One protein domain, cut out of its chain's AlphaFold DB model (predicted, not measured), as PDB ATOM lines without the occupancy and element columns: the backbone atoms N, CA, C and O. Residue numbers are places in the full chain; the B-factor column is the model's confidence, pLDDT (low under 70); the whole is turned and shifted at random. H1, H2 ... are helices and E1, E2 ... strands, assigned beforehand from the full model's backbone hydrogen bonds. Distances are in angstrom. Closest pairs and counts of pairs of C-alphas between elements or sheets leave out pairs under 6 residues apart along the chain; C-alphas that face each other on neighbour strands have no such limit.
ATOM      1  N   THR A   7     218.403 208.764 136.663       46.34
ATOM      2  CA  THR A   7     219.750 208.174 136.570       46.34
ATOM      3  C   THR A   7     220.816 209.146 136.043       46.34
ATOM      4  O   THR A   7     221.858 209.282 136.673       46.34
ATOM      5  N   ALA A   8     220.592 209.838 134.924       50.12
ATOM      6  CA  ALA A   8     221.536 210.797 134.345       50.12
ATOM      7  C   ALA A   8     221.768 212.002 135.267       50.12
ATOM      8  O   ALA A   8     222.917 212.341 135.550       50.12
ATOM      9  N   ALA A   9     220.698 212.591 135.812       52.31
ATOM     10  CA  ALA A   9     220.807 213.652 136.813       52.31
ATOM     11  C   ALA A   9     221.603 213.192 138.052       52.31
ATOM     12  O   ALA A   9     222.452 213.929 138.550       52.31
ATOM     13  N   HIS A  10     221.396 211.954 138.508       52.66
ATOM     14  CA  HIS A  10     222.097 211.374 139.657       52.66
ATOM     15  C   HIS A  10     223.558 210.979 139.347       52.66
ATOM     16  O   HIS A  10     224.413 211.075 140.229       52.66
ATOM     17  N   LEU A  11     223.881 210.573 138.112       53.91
ATOM     18  CA  LEU A  11     225.257 210.340 137.654       53.91
ATOM     19  C   LEU A  11     226.034 211.661 137.586       53.91
ATOM     20  O   LEU A  11     227.118 211.757 138.162       53.91
ATOM     21  N   LEU A  12     225.441 212.702 136.995       57.69
ATOM     22  CA  LEU A  12     226.013 214.051 136.952       57.69
ATOM     23  C   LEU A  12     226.200 214.632 138.362       57.69
ATOM     24  O   LEU A  12     227.275 215.134 138.681       57.69
ATOM     25  N   ALA A  13     225.198 214.499 139.238       51.00
ATOM     26  CA  ALA A  13     225.275 214.945 140.632       51.00
ATOM     27  C   ALA A  13     226.298 214.154 141.471       51.00
ATOM     28  O   ALA A  13     226.838 214.691 142.435       51.00
ATOM     29  N   SER A  14     226.603 212.903 141.102       55.16
ATOM     30  CA  SER A  14     227.690 212.134 141.726       55.16
ATOM     31  C   SER A  14     229.090 212.599 141.305       55.16
ATOM     32  O   SER A  14     230.072 212.215 141.934       55.16
ATOM     33  N   GLY A  15     229.198 213.392 140.229       54.66
ATOM     34  CA  GLY A  15     230.464 213.853 139.654       54.66
ATOM     35  C   GLY A  15     231.333 212.754 139.027       54.66
ATOM     36  O   GLY A  15     232.431 213.054 138.570       54.66
ATOM     37  N   ALA A  16     230.870 211.500 139.008       60.19
ATOM     38  CA  ALA A  16     231.656 210.340 138.586       60.19
ATOM     39  C   ALA A  16     231.677 210.105 137.064       60.19
ATOM     40  O   ALA A  16     232.518 209.349 136.588       60.19
ATOM     41  N   VAL A  17     230.749 210.714 136.315       71.44
ATOM     42  CA  VAL A  17     230.596 210.543 134.861       71.44
ATOM     43  C   VAL A  17     230.184 211.882 134.242       71.44
ATOM     44  O   VAL A  17     229.279 212.547 134.752       71.44
ATOM     45  N   SER A  18     230.832 212.297 133.153       81.25
ATOM     46  CA  SER A  18     230.483 213.524 132.427       81.25
ATOM     47  C   SER A  18     229.233 213.358 131.555       81.25
ATOM     48  O   SER A  18     228.864 212.251 131.164       81.25
ATOM     49  N   LEU A  19     228.602 214.475 131.172       75.62
ATOM     50  CA  LEU A  19     227.449 214.468 130.257       75.62
ATOM     51  C   LEU A  19     227.767 213.772 128.918       75.62
ATOM     52  O   LEU A  19     226.919 213.068 128.379       75.62
ATOM     53  N   ALA A  20     228.994 213.932 128.413       78.56
ATOM     54  CA  ALA A  20     229.442 213.311 127.170       78.56
ATOM     55  C   ALA A  20     229.571 211.783 127.294       78.56
ATOM     56  O   ALA A  20     229.171 211.062 126.385       78.56
ATOM     57  N   GLU A  21     230.070 211.278 128.425       80.19
ATOM     58  CA  GLU A  21     230.163 209.836 128.696       80.19
ATOM     59  C   GLU A  21     228.779 209.216 128.954       80.19
ATOM     60  O   GLU A  21     228.496 208.121 128.460       80.19
ATOM     61  N   VAL A  22     227.887 209.928 129.657       78.12
ATOM     62  CA  VAL A  22     226.478 209.530 129.844       78.12
ATOM     63  C   VAL A  22     225.756 209.428 128.494       78.12
ATOM     64  O   VAL A  22     225.088 208.427 128.235       78.12
ATOM     65  N   GLU A  23     225.914 210.415 127.607       83.56
ATOM     66  CA  GLU A  23     225.317 210.374 126.266       83.56
ATOM     67  C   GLU A  23     225.950 209.277 125.393       83.56
ATOM     68  O   GLU A  23     225.226 208.508 124.766       83.56
ATOM     69  N   ALA A  24     227.278 209.125 125.397       84.38
ATOM     70  CA  ALA A  24     227.957 208.081 124.624       84.38
ATOM     71  C   ALA A  24     227.530 206.660 125.041       84.38
ATOM     72  O   ALA A  24     227.328 205.798 124.181       84.38
ATOM     73  N   THR A  25     227.359 206.431 126.349       82.06
ATOM     74  CA  THR A  25     226.981 205.129 126.924       82.06
ATOM     75  C   THR A  25     225.495 204.830 126.729       82.06
ATOM     76  O   THR A  25     225.134 203.784 126.192       82.06
ATOM     77  N   TYR A  26     224.610 205.741 127.148       79.81
ATOM     78  CA  TYR A  26     223.171 205.467 127.224       79.81
ATOM     79  C   TYR A  26     222.372 205.978 126.017       79.81
ATOM     80  O   TYR A  26     221.239 205.522 125.822       79.81
ATOM     81  N   ARG A  27     222.957 206.864 125.195       86.06
ATOM     82  CA  ARG A  27     222.361 207.499 124.001       86.06
ATOM     83  C   ARG A  27     221.047 208.219 124.299       86.06
ATOM     84  O   ARG A  27     220.047 208.013 123.611       86.06
ATOM     85  N   ILE A  28     221.027 208.990 125.387       81.62
ATOM     86  CA  ILE A  28     219.804 209.558 125.964       81.62
ATOM     87  C   ILE A  28     219.132 210.525 124.992       81.62
ATOM     88  O   ILE A  28     217.923 210.437 124.810       81.62
ATOM     89  N   SER A  29     219.892 211.366 124.297       82.50
ATOM     90  CA  SER A  29     219.362 212.309 123.307       82.50
ATOM     91  C   SER A  29     218.640 211.580 122.168       82.50
ATOM     92  O   SER A  29     217.564 211.998 121.753       82.50
ATOM     93  N   ARG A  30     219.160 210.423 121.730       85.06
ATOM     94  CA  ARG A  30     218.492 209.561 120.736       85.06
ATOM     95  C   ARG A  30     217.266 208.823 121.298       85.06
ATOM     96  O   ARG A  30     216.378 208.482 120.521       85.06
ATOM     97  N   ARG A  31     217.210 208.546 122.607       85.75
ATOM     98  CA  ARG A  31     216.003 207.994 123.259       85.75
ATOM     99  C   ARG A  31     214.908 209.049 123.343       85.75
ATOM    100  O   ARG A  31     213.826 208.790 122.846       85.75
ATOM    101  N   ILE A  32     215.238 210.243 123.844       81.81
ATOM    102  CA  ILE A  32     214.357 211.420 123.882       81.81
ATOM    103  C   ILE A  32     213.750 211.662 122.495       81.81
ATOM    104  O   ILE A  32     212.538 211.618 122.350       81.81
ATOM    105  N   GLU A  33     214.575 211.775 121.452       81.12
ATOM    106  CA  GLU A  33     214.103 212.010 120.079       81.12
ATOM    107  C   GLU A  33     213.220 210.864 119.529       81.12
ATOM    108  O   GLU A  33     212.347 211.085 118.689       81.12
ATOM    109  N   ALA A  34     213.427 209.622 119.978       82.88
ATOM    110  CA  ALA A  34     212.596 208.480 119.592       82.88
ATOM    111  C   ALA A  34     211.278 208.402 120.381       82.88
ATOM    112  O   ALA A  34     210.266 207.995 119.815       82.88
ATOM    113  N   GLU A  35     211.285 208.797 121.654       84.88
ATOM    114  CA  GLU A  35     210.107 208.870 122.520       84.88
ATOM    115  C   GLU A  35     209.223 210.067 122.134       84.88
ATOM    116  O   GLU A  35     208.018 209.890 121.994       84.88
ATOM    117  N   GLU A  36     209.798 211.232 121.819       81.50
ATOM    118  CA  GLU A  36     209.077 212.399 121.283       81.50
ATOM    119  C   GLU A  36     208.443 212.097 119.919       81.50
ATOM    120  O   GLU A  36     207.232 212.242 119.766       81.50
ATOM    121  N   ARG A  37     209.197 211.527 118.963       79.19
ATOM    122  CA  ARG A  37     208.614 211.055 117.688       79.19
ATOM    123  C   ARG A  37     207.578 209.933 117.872       79.19
ATOM    124  O   ARG A  37     206.757 209.715 116.983       79.19
ATOM    125  N   GLY A  38     207.607 209.219 119.000       81.50
ATOM    126  CA  GLY A  38     206.570 208.266 119.400       81.50
ATOM    127  C   GLY A  38     205.307 208.952 119.930       81.50
ATOM    128  O   GLY A  38     204.205 208.569 119.545       81.50
ATOM    129  N   LEU A  39     205.459 209.988 120.761       79.69
ATOM    130  CA  LEU A  39     204.368 210.816 121.291       79.69
ATOM    131  C   LEU A  39     203.625 211.562 120.179       79.69
ATOM    132  O   LEU A  39     202.396 211.523 120.148       79.69
ATOM    133  N   ASP A  40     204.356 212.169 119.242       75.25
ATOM    134  CA  ASP A  40     203.796 212.898 118.095       75.25
ATOM    135  C   ASP A  40     202.929 211.998 117.193       75.25
ATOM    136  O   ASP A  40     201.953 212.452 116.598       75.25
ATOM    137  N   ALA A  41     203.268 210.707 117.107       78.56
ATOM    138  CA  ALA A  41     202.531 209.707 116.334       78.56
ATOM    139  C   ALA A  41     201.427 208.986 117.136       78.56
ATOM    140  O   ALA A  41     200.586 208.296 116.553       78.56
ATOM    141  N   ALA A  42     201.415 209.103 118.466       80.81
ATOM    142  CA  ALA A  42     200.509 208.349 119.325       80.81
ATOM    143  C   ALA A  42     199.112 208.986 119.382       80.81
ATOM    144  O   ALA A  42     198.937 210.124 119.813       80.81
ATOM    145  N   ALA A  43     198.067 208.224 119.045       76.94
ATOM    146  CA  ALA A  43     196.685 208.645 119.306       76.94
ATOM    147  C   ALA A  43     196.395 208.764 120.820       76.94
ATOM    148  O   ALA A  43     195.599 209.597 121.255       76.94
ATOM    149  N   ALA A  44     197.055 207.932 121.629       78.56
ATOM    150  CA  ALA A  44     196.937 207.896 123.079       78.56
ATOM    151  C   ALA A  44     198.183 207.277 123.723       78.56
ATOM    152  O   ALA A  44     198.866 206.466 123.101       78.56
ATOM    153  N   VAL A  45     198.418 207.600 124.996       83.56
ATOM    154  CA  VAL A  45     199.440 206.961 125.840       83.56
ATOM    155  C   VAL A  45     198.770 206.435 127.103       83.56
ATOM    156  O   VAL A  45     197.931 207.117 127.697       83.56
ATOM    157  N   PHE A  46     199.151 205.229 127.515       87.50
ATOM    158  CA  PHE A  46     198.691 204.605 128.750       87.50
ATOM    159  C   PHE A  46     199.810 204.639 129.790       87.50
ATOM    160  O   PHE A  46     200.807 203.937 129.649       87.50
ATOM    161  N   ALA A  47     199.633 205.472 130.812       88.81
ATOM    162  CA  ALA A  47     200.548 205.606 131.940       88.81
ATOM    163  C   ALA A  47     200.050 204.780 133.133       88.81
ATOM    164  O   ALA A  47     198.842 204.626 133.324       88.81
ATOM    165  N   SER A  48     200.959 204.299 133.980       84.19
ATOM    166  CA  SER A  48     200.592 203.558 135.197       84.19
ATOM    167  C   SER A  48     200.095 204.474 136.319       84.19
ATOM    168  O   SER A  48     199.391 204.009 137.215       84.19
ATOM    169  N   THR A  49     200.482 205.757 136.303       87.50
ATOM    170  CA  THR A  49     200.214 206.722 137.388       87.50
ATOM    171  C   THR A  49     199.940 208.135 136.861       87.50
ATOM    172  O   THR A  49     200.408 208.525 135.790       87.50
ATOM    173  N   ALA A  50     199.224 208.949 137.637       86.06
ATOM    174  CA  ALA A  50     198.993 210.361 137.334       86.06
ATOM    175  C   ALA A  50     200.254 211.224 137.523       86.06
ATOM    176  O   ALA A  50     200.351 212.301 136.928       86.06
ATOM    177  N   GLN A  51     201.213 210.765 138.334       84.50
ATOM    178  CA  GLN A  51     202.506 211.429 138.514       84.50
ATOM    179  C   GLN A  51     203.416 211.217 137.295       84.50
ATOM    180  O   GLN A  51     203.996 212.175 136.800       84.50
ATOM    181  N   GLU A  52     203.457 210.010 136.725       84.56
ATOM    182  CA  GLU A  52     204.166 209.704 135.471       84.56
ATOM    183  C   GLU A  52     203.702 210.598 134.305       84.56
ATOM    184  O   GLU A  52     204.533 211.168 133.599       84.56
ATOM    185  N   VAL A  53     202.390 210.821 134.145       84.88
ATOM    186  CA  VAL A  53     201.850 211.736 133.113       84.88
ATOM    187  C   VAL A  53     202.365 213.173 133.275       84.88
ATOM    188  O   VAL A  53     202.624 213.850 132.282       84.88
ATOM    189  N   LYS A  54     202.510 213.659 134.512       82.38
ATOM    190  CA  LYS A  54     202.866 215.059 134.808       82.38
ATOM    191  C   LYS A  54     204.372 215.305 134.859       82.38
ATOM    192  O   LYS A  54     204.829 216.331 134.373       82.38
ATOM    193  N   GLU A  55     205.113 214.385 135.467       80.00
ATOM    194  CA  GLU A  55     206.509 214.563 135.891       80.00
ATOM    195  C   GLU A  55     207.497 213.682 135.116       80.00
ATOM    196  O   GLU A  55     208.699 213.785 135.336       80.00
ATOM    197  N   GLN A  56     207.017 212.825 134.209       79.69
ATOM    198  CA  GLN A  56     207.859 212.120 133.238       79.69
ATOM    199  C   GLN A  56     207.438 212.508 131.820       79.69
ATOM    200  O   GLN A  56     208.178 213.204 131.134       79.69
ATOM    201  N   TRP A  57     206.213 212.171 131.408       82.25
ATOM    202  CA  TRP A  57     205.727 212.505 130.065       82.25
ATOM    203  C   TRP A  57     205.589 214.018 129.847       82.25
ATOM    204  O   TRP A  57     205.980 214.522 128.800       82.25
ATOM    205  N   GLY A  58     205.113 214.759 130.855       76.94
ATOM    206  CA  GLY A  58     205.011 216.227 130.845       76.94
ATOM    207  C   GLY A  58     206.339 216.999 130.828       76.94
ATOM    208  O   GLY A  58     206.311 218.225 130.921       76.94
ATOM    209  N   LEU A  59     207.482 216.307 130.735       76.25
ATOM    210  CA  LEU A  59     208.809 216.902 130.550       76.25
ATOM    211  C   LEU A  59     209.239 217.002 129.077       76.25
ATOM    212  O   LEU A  59     210.203 217.713 128.791       76.25
ATOM    213  N   TYR A  60     208.577 216.278 128.171       77.81
ATOM    214  CA  TYR A  60     208.906 216.267 126.746       77.81
ATOM    215  C   TYR A  60     208.415 217.537 126.049       77.81
ATOM    216  O   TYR A  60     207.302 218.004 126.299       77.81
ATOM    217  N   ASP A  61     209.232 218.105 125.156       67.94
ATOM    218  CA  ASP A  61     208.971 219.430 124.579       67.94
ATOM    219  C   ASP A  61     207.711 219.403 123.668       67.94
ATOM    220  O   ASP A  61     206.992 220.407 123.580       67.94
ATOM    221  N   GLY A  62     207.379 218.234 123.095       63.53
ATOM    222  CA  GLY A  62     206.142 217.965 122.340       63.53
ATOM    223  C   GLY A  62     204.870 217.716 123.177       63.53
ATOM    224  O   GLY A  62     203.766 217.959 122.687       63.53
ATOM    225  N   TYR A  63     204.971 217.304 124.450       64.38
ATOM    226  CA  TYR A  63     203.798 217.022 125.295       64.38
ATOM    227  C   TYR A  63     203.664 217.995 126.475       64.38
ATOM    228  O   TYR A  63     204.271 217.840 127.533       64.38
ATOM    229  N   ARG A  64     202.769 218.981 126.328       63.72
ATOM    230  CA  ARG A  64     202.415 219.931 127.396       63.72
ATOM    231  C   ARG A  64     201.072 219.545 128.036       63.72
ATOM    232  O   ARG A  64     200.042 219.781 127.401       63.72
ATOM    233  N   PRO A  65     201.019 219.058 129.296       60.91
ATOM    234  CA  PRO A  65     199.778 218.559 129.909       60.91
ATOM    235  C   PRO A  65     198.635 219.584 129.948       60.91
ATOM    236  O   PRO A  65     197.472 219.258 129.720       60.91
ATOM    237  N   GLN A  66     198.977 220.851 130.198       60.34
ATOM    238  CA  GLN A  66     198.036 221.976 130.232       60.34
ATOM    239  C   GLN A  66     197.444 222.274 128.844       60.34
ATOM    240  O   GLN A  66     196.267 222.605 128.724       60.34
ATOM    241  N   LEU A  67     198.261 222.131 127.795       59.56
ATOM    242  CA  LEU A  67     197.846 222.343 126.412       59.56
ATOM    243  C   LEU A  67     196.997 221.166 125.922       59.56
ATOM    244  O   LEU A  67     195.951 221.395 125.327       59.56
ATOM    245  N   ALA A  68     197.383 219.929 126.254       58.75
ATOM    246  CA  ALA A  68     196.595 218.727 125.984       58.75
ATOM    247  C   ALA A  68     195.163 218.873 126.526       58.75
ATOM    248  O   ALA A  68     194.204 218.787 125.763       58.75
ATOM    249  N   ALA A  69     195.018 219.213 127.813       57.97
ATOM    250  CA  ALA A  69     193.714 219.420 128.443       57.97
ATOM    251  C   ALA A  69     192.870 220.521 127.765       57.97
ATOM    252  O   ALA A  69     191.654 220.383 127.653       57.97
ATOM    253  N   ALA A  70     193.497 221.598 127.277       55.88
ATOM    254  CA  ALA A  70     192.803 222.671 126.563       55.88
ATOM    255  C   ALA A  70     192.413 222.293 125.118       55.88
ATOM    256  O   ALA A  70     191.354 222.702 124.638       55.88
ATOM    257  N   LEU A  71     193.249 221.514 124.423       56.44
ATOM    258  CA  LEU A  71     193.040 221.105 123.031       56.44
ATOM    259  C   LEU A  71     192.048 219.945 122.906       56.44
ATOM    260  O   LEU A  71     191.186 219.999 122.030       56.44
ATOM    261  N   SER A  72     192.079 218.960 123.812       54.41
ATOM    262  CA  SER A  72     191.089 217.871 123.859       54.41
ATOM    263  C   SER A  72     189.652 218.376 124.050       54.41
ATOM    264  O   SER A  72     188.713 217.708 123.635       54.41
ATOM    265  N   VAL A  73     189.477 219.568 124.633       52.72
ATOM    266  CA  VAL A  73     188.174 220.239 124.803       52.72
ATOM    267  C   VAL A  73     187.787 221.102 123.587       52.72
ATOM    268  O   VAL A  73     186.613 221.424 123.422       52.72
ATOM    269  N   ARG A  74     188.741 221.500 122.732       49.09
ATOM    270  CA  ARG A  74     188.519 222.489 121.652       49.09
ATOM    271  C   ARG A  74     188.751 221.992 120.222       49.09
ATOM    272  O   ARG A  74     188.432 222.734 119.300       49.09
ATOM    273  N   GLY A  75     189.269 220.778 120.022       48.53
ATOM    274  CA  GLY A  75     189.313 220.115 118.708       48.53
ATOM    275  C   GLY A  75     190.048 220.910 117.621       48.53
ATOM    276  O   GLY A  75     189.543 221.040 116.509       48.53
ATOM    277  N   VAL A  76     191.205 221.493 117.949       48.94
ATOM    278  CA  VAL A  76     191.932 222.406 117.051       48.94
ATOM    279  C   VAL A  76     192.605 221.630 115.905       48.94
ATOM    280  O   VAL A  76     193.449 220.775 116.177       48.94
ATOM    281  N   PRO A  77     192.301 221.926 114.625       44.03
ATOM    282  CA  PRO A  77     192.958 221.268 113.498       44.03
ATOM    283  C   PRO A  77     194.459 221.579 113.435       44.03
ATOM    284  O   PRO A  77     194.871 222.722 113.615       44.03
ATOM    285  N   GLY A  78     195.270 220.569 113.108       48.34
ATOM    286  CA  GLY A  78     196.701 220.735 112.821       48.34
ATOM    287  C   GLY A  78     197.649 220.696 114.027       48.34
ATOM    288  O   GLY A  78     198.854 220.779 113.820       48.34
ATOM    289  N   LEU A  79     197.145 220.527 115.256       52.28
ATOM    290  CA  LEU A  79     197.975 220.326 116.449       52.28
ATOM    291  C   LEU A  79     197.532 219.062 117.196       52.28
ATOM    292  O   LEU A  79     196.680 219.109 118.085       52.28
ATOM    293  N   HIS A  80     198.095 217.925 116.788       59.56
ATOM    294  CA  HIS A  80     197.865 216.635 117.438       59.56
ATOM    295  C   HIS A  80     198.633 216.564 118.761       59.56
ATOM    296  O   HIS A  80     199.797 216.944 118.820       59.56
ATOM    297  N   VAL A  81     197.979 216.082 119.819       65.81
ATOM    298  CA  VAL A  81     198.594 215.850 121.132       65.81
ATOM    299  C   VAL A  81     198.032 214.537 121.685       65.81
ATOM    300  O   VAL A  81     196.804 214.396 121.722       65.81
ATOM    301  N   PRO A  82     198.870 213.575 122.117       73.25
ATOM    302  CA  PRO A  82     198.400 212.266 122.557       73.25
ATOM    303  C   PRO A  82     197.437 212.359 123.745       73.25
ATOM    304  O   PRO A  82     197.691 213.038 124.746       73.25
ATOM    305  N   ALA A  83     196.331 211.618 123.662       76.19
ATOM    306  CA  ALA A  83     195.371 211.515 124.753       76.19
ATOM    307  C   ALA A  83     195.922 210.604 125.866       76.19
ATOM    308  O   ALA A  83     195.790 209.380 125.807       76.19
ATOM    309  N   MET A  84     196.532 211.192 126.894       81.56
ATOM    310  CA  MET A  84     197.031 210.441 128.052       81.56
ATOM    311  C   MET A  84     195.869 209.840 128.854       81.56
ATOM    312  O   MET A  84     194.892 210.528 129.151       81.56
ATOM    313  N   ALA A  85     195.989 208.575 129.248       84.94
ATOM    314  CA  ALA A  85     195.088 207.921 130.192       84.94
ATOM    315  C   ALA A  85     195.899 207.187 131.266       84.94
ATOM    316  O   ALA A  85     196.880 206.513 130.955       84.94
ATOM    317  N   VAL A  86     195.482 207.315 132.527       88.38
ATOM    318  CA  VAL A  86     196.080 206.582 133.649       88.38
ATOM    319  C   VAL A  86     195.336 205.263 133.805       88.38
ATOM    320  O   VAL A  86     194.139 205.261 134.091       88.38
ATOM    321  N   ILE A  87     196.036 204.149 133.600       89.06
ATOM    322  CA  ILE A  87     195.501 202.796 133.748       89.06
ATOM    323  C   ILE A  87     196.495 202.012 134.609       89.06
ATOM    324  O   ILE A  87     197.505 201.533 134.089       89.06
TER     325      ILE A  87
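What this domain is: This is residues 7 to 87 of the 1269 residues of an uncharacterized protein of Chlamydomonas incerta (UniProt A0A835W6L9). Two short helices, H1 and H2, make a hook at one end of a long arm, the helix H3, and at the other end of H3 is a small lobe of two parallel strands, E1 and E2, with the short helices H4 and H5 near E2. H3 and the hook make much of the length, and in the lobe residues 73 to 78 stick out as a loop. The 81 printed residues hold five named helices and two named strands, in the order H1, H2, H3, E1, H4, H5, E2, and the class is mostly helix. The whole is loose, with a radius of gyration of the C-alphas of 15.3 A, and only just elongated, spanning 48 by 24 by 18 A.

How they stand to each other: H1, residues 7 to 14, and H2, residues 19 to 26, form a helical hairpin. They only just touch, with 3 pairs of C-alphas within 8 A, the closest being those of Ala 8 and Val 22 at 6.8 A, and run opposite ways at a steep tilt of 38 degrees. H3, residues 28 to 41, is close to H2 but not clearly touching it; the closest C-alphas, of Glu 23 and Ser 29, are 6.9 A apart, at a steep tilt of 65 degrees. H1 and H3 are apart. E1, residues 44 to 47, and E2, residues 83 to 86, are parallel neighbours at 22 degrees, with N 47 and O 85 at 2.9 A and N 85 and O 45 at 2.9 A, within hydrogen-bond range. Between them in the chain come H4, residues 50 to 55, and H5, residues 65 to 72, in a strand-helix-strand unit, two parallel strands joined through helices, with a right-handed crossover. The closest C-alphas of H4 and E2, of Ala 50 and Val 86, are 6.0 A apart; those of H5 and E2, of Ala 68 and Ala 83, are 7.4 A apart. In H1, H2 and H5 every O i to N i+4 pair is within hydrogen-bond range; in H3 it is 9 of 10, in H4 1 of 2.

Where its parts are: H1 begins at C-alpha 7, (219.750, 208.174, 136.570), and is 10.3 A long; H2 is 10.4 A. H3 runs 19.8 A to C-alpha 41 at (202.531, 209.707, 116.334). E1 is 9.8 A, H4 8.7 A and H5 10.6 A long. E2, 10.2 A, ends at C-alpha 86, (196.080, 206.582, 133.649).

The domain as a whole: The C-alphas farthest apart, of Ala 16 and Arg 74, are 47.9 A apart. The printed part has no cut, and no link is long. The mean pLDDT of the printed part is 71.7; residues 7 to 16 and 61 to 81 are under 70.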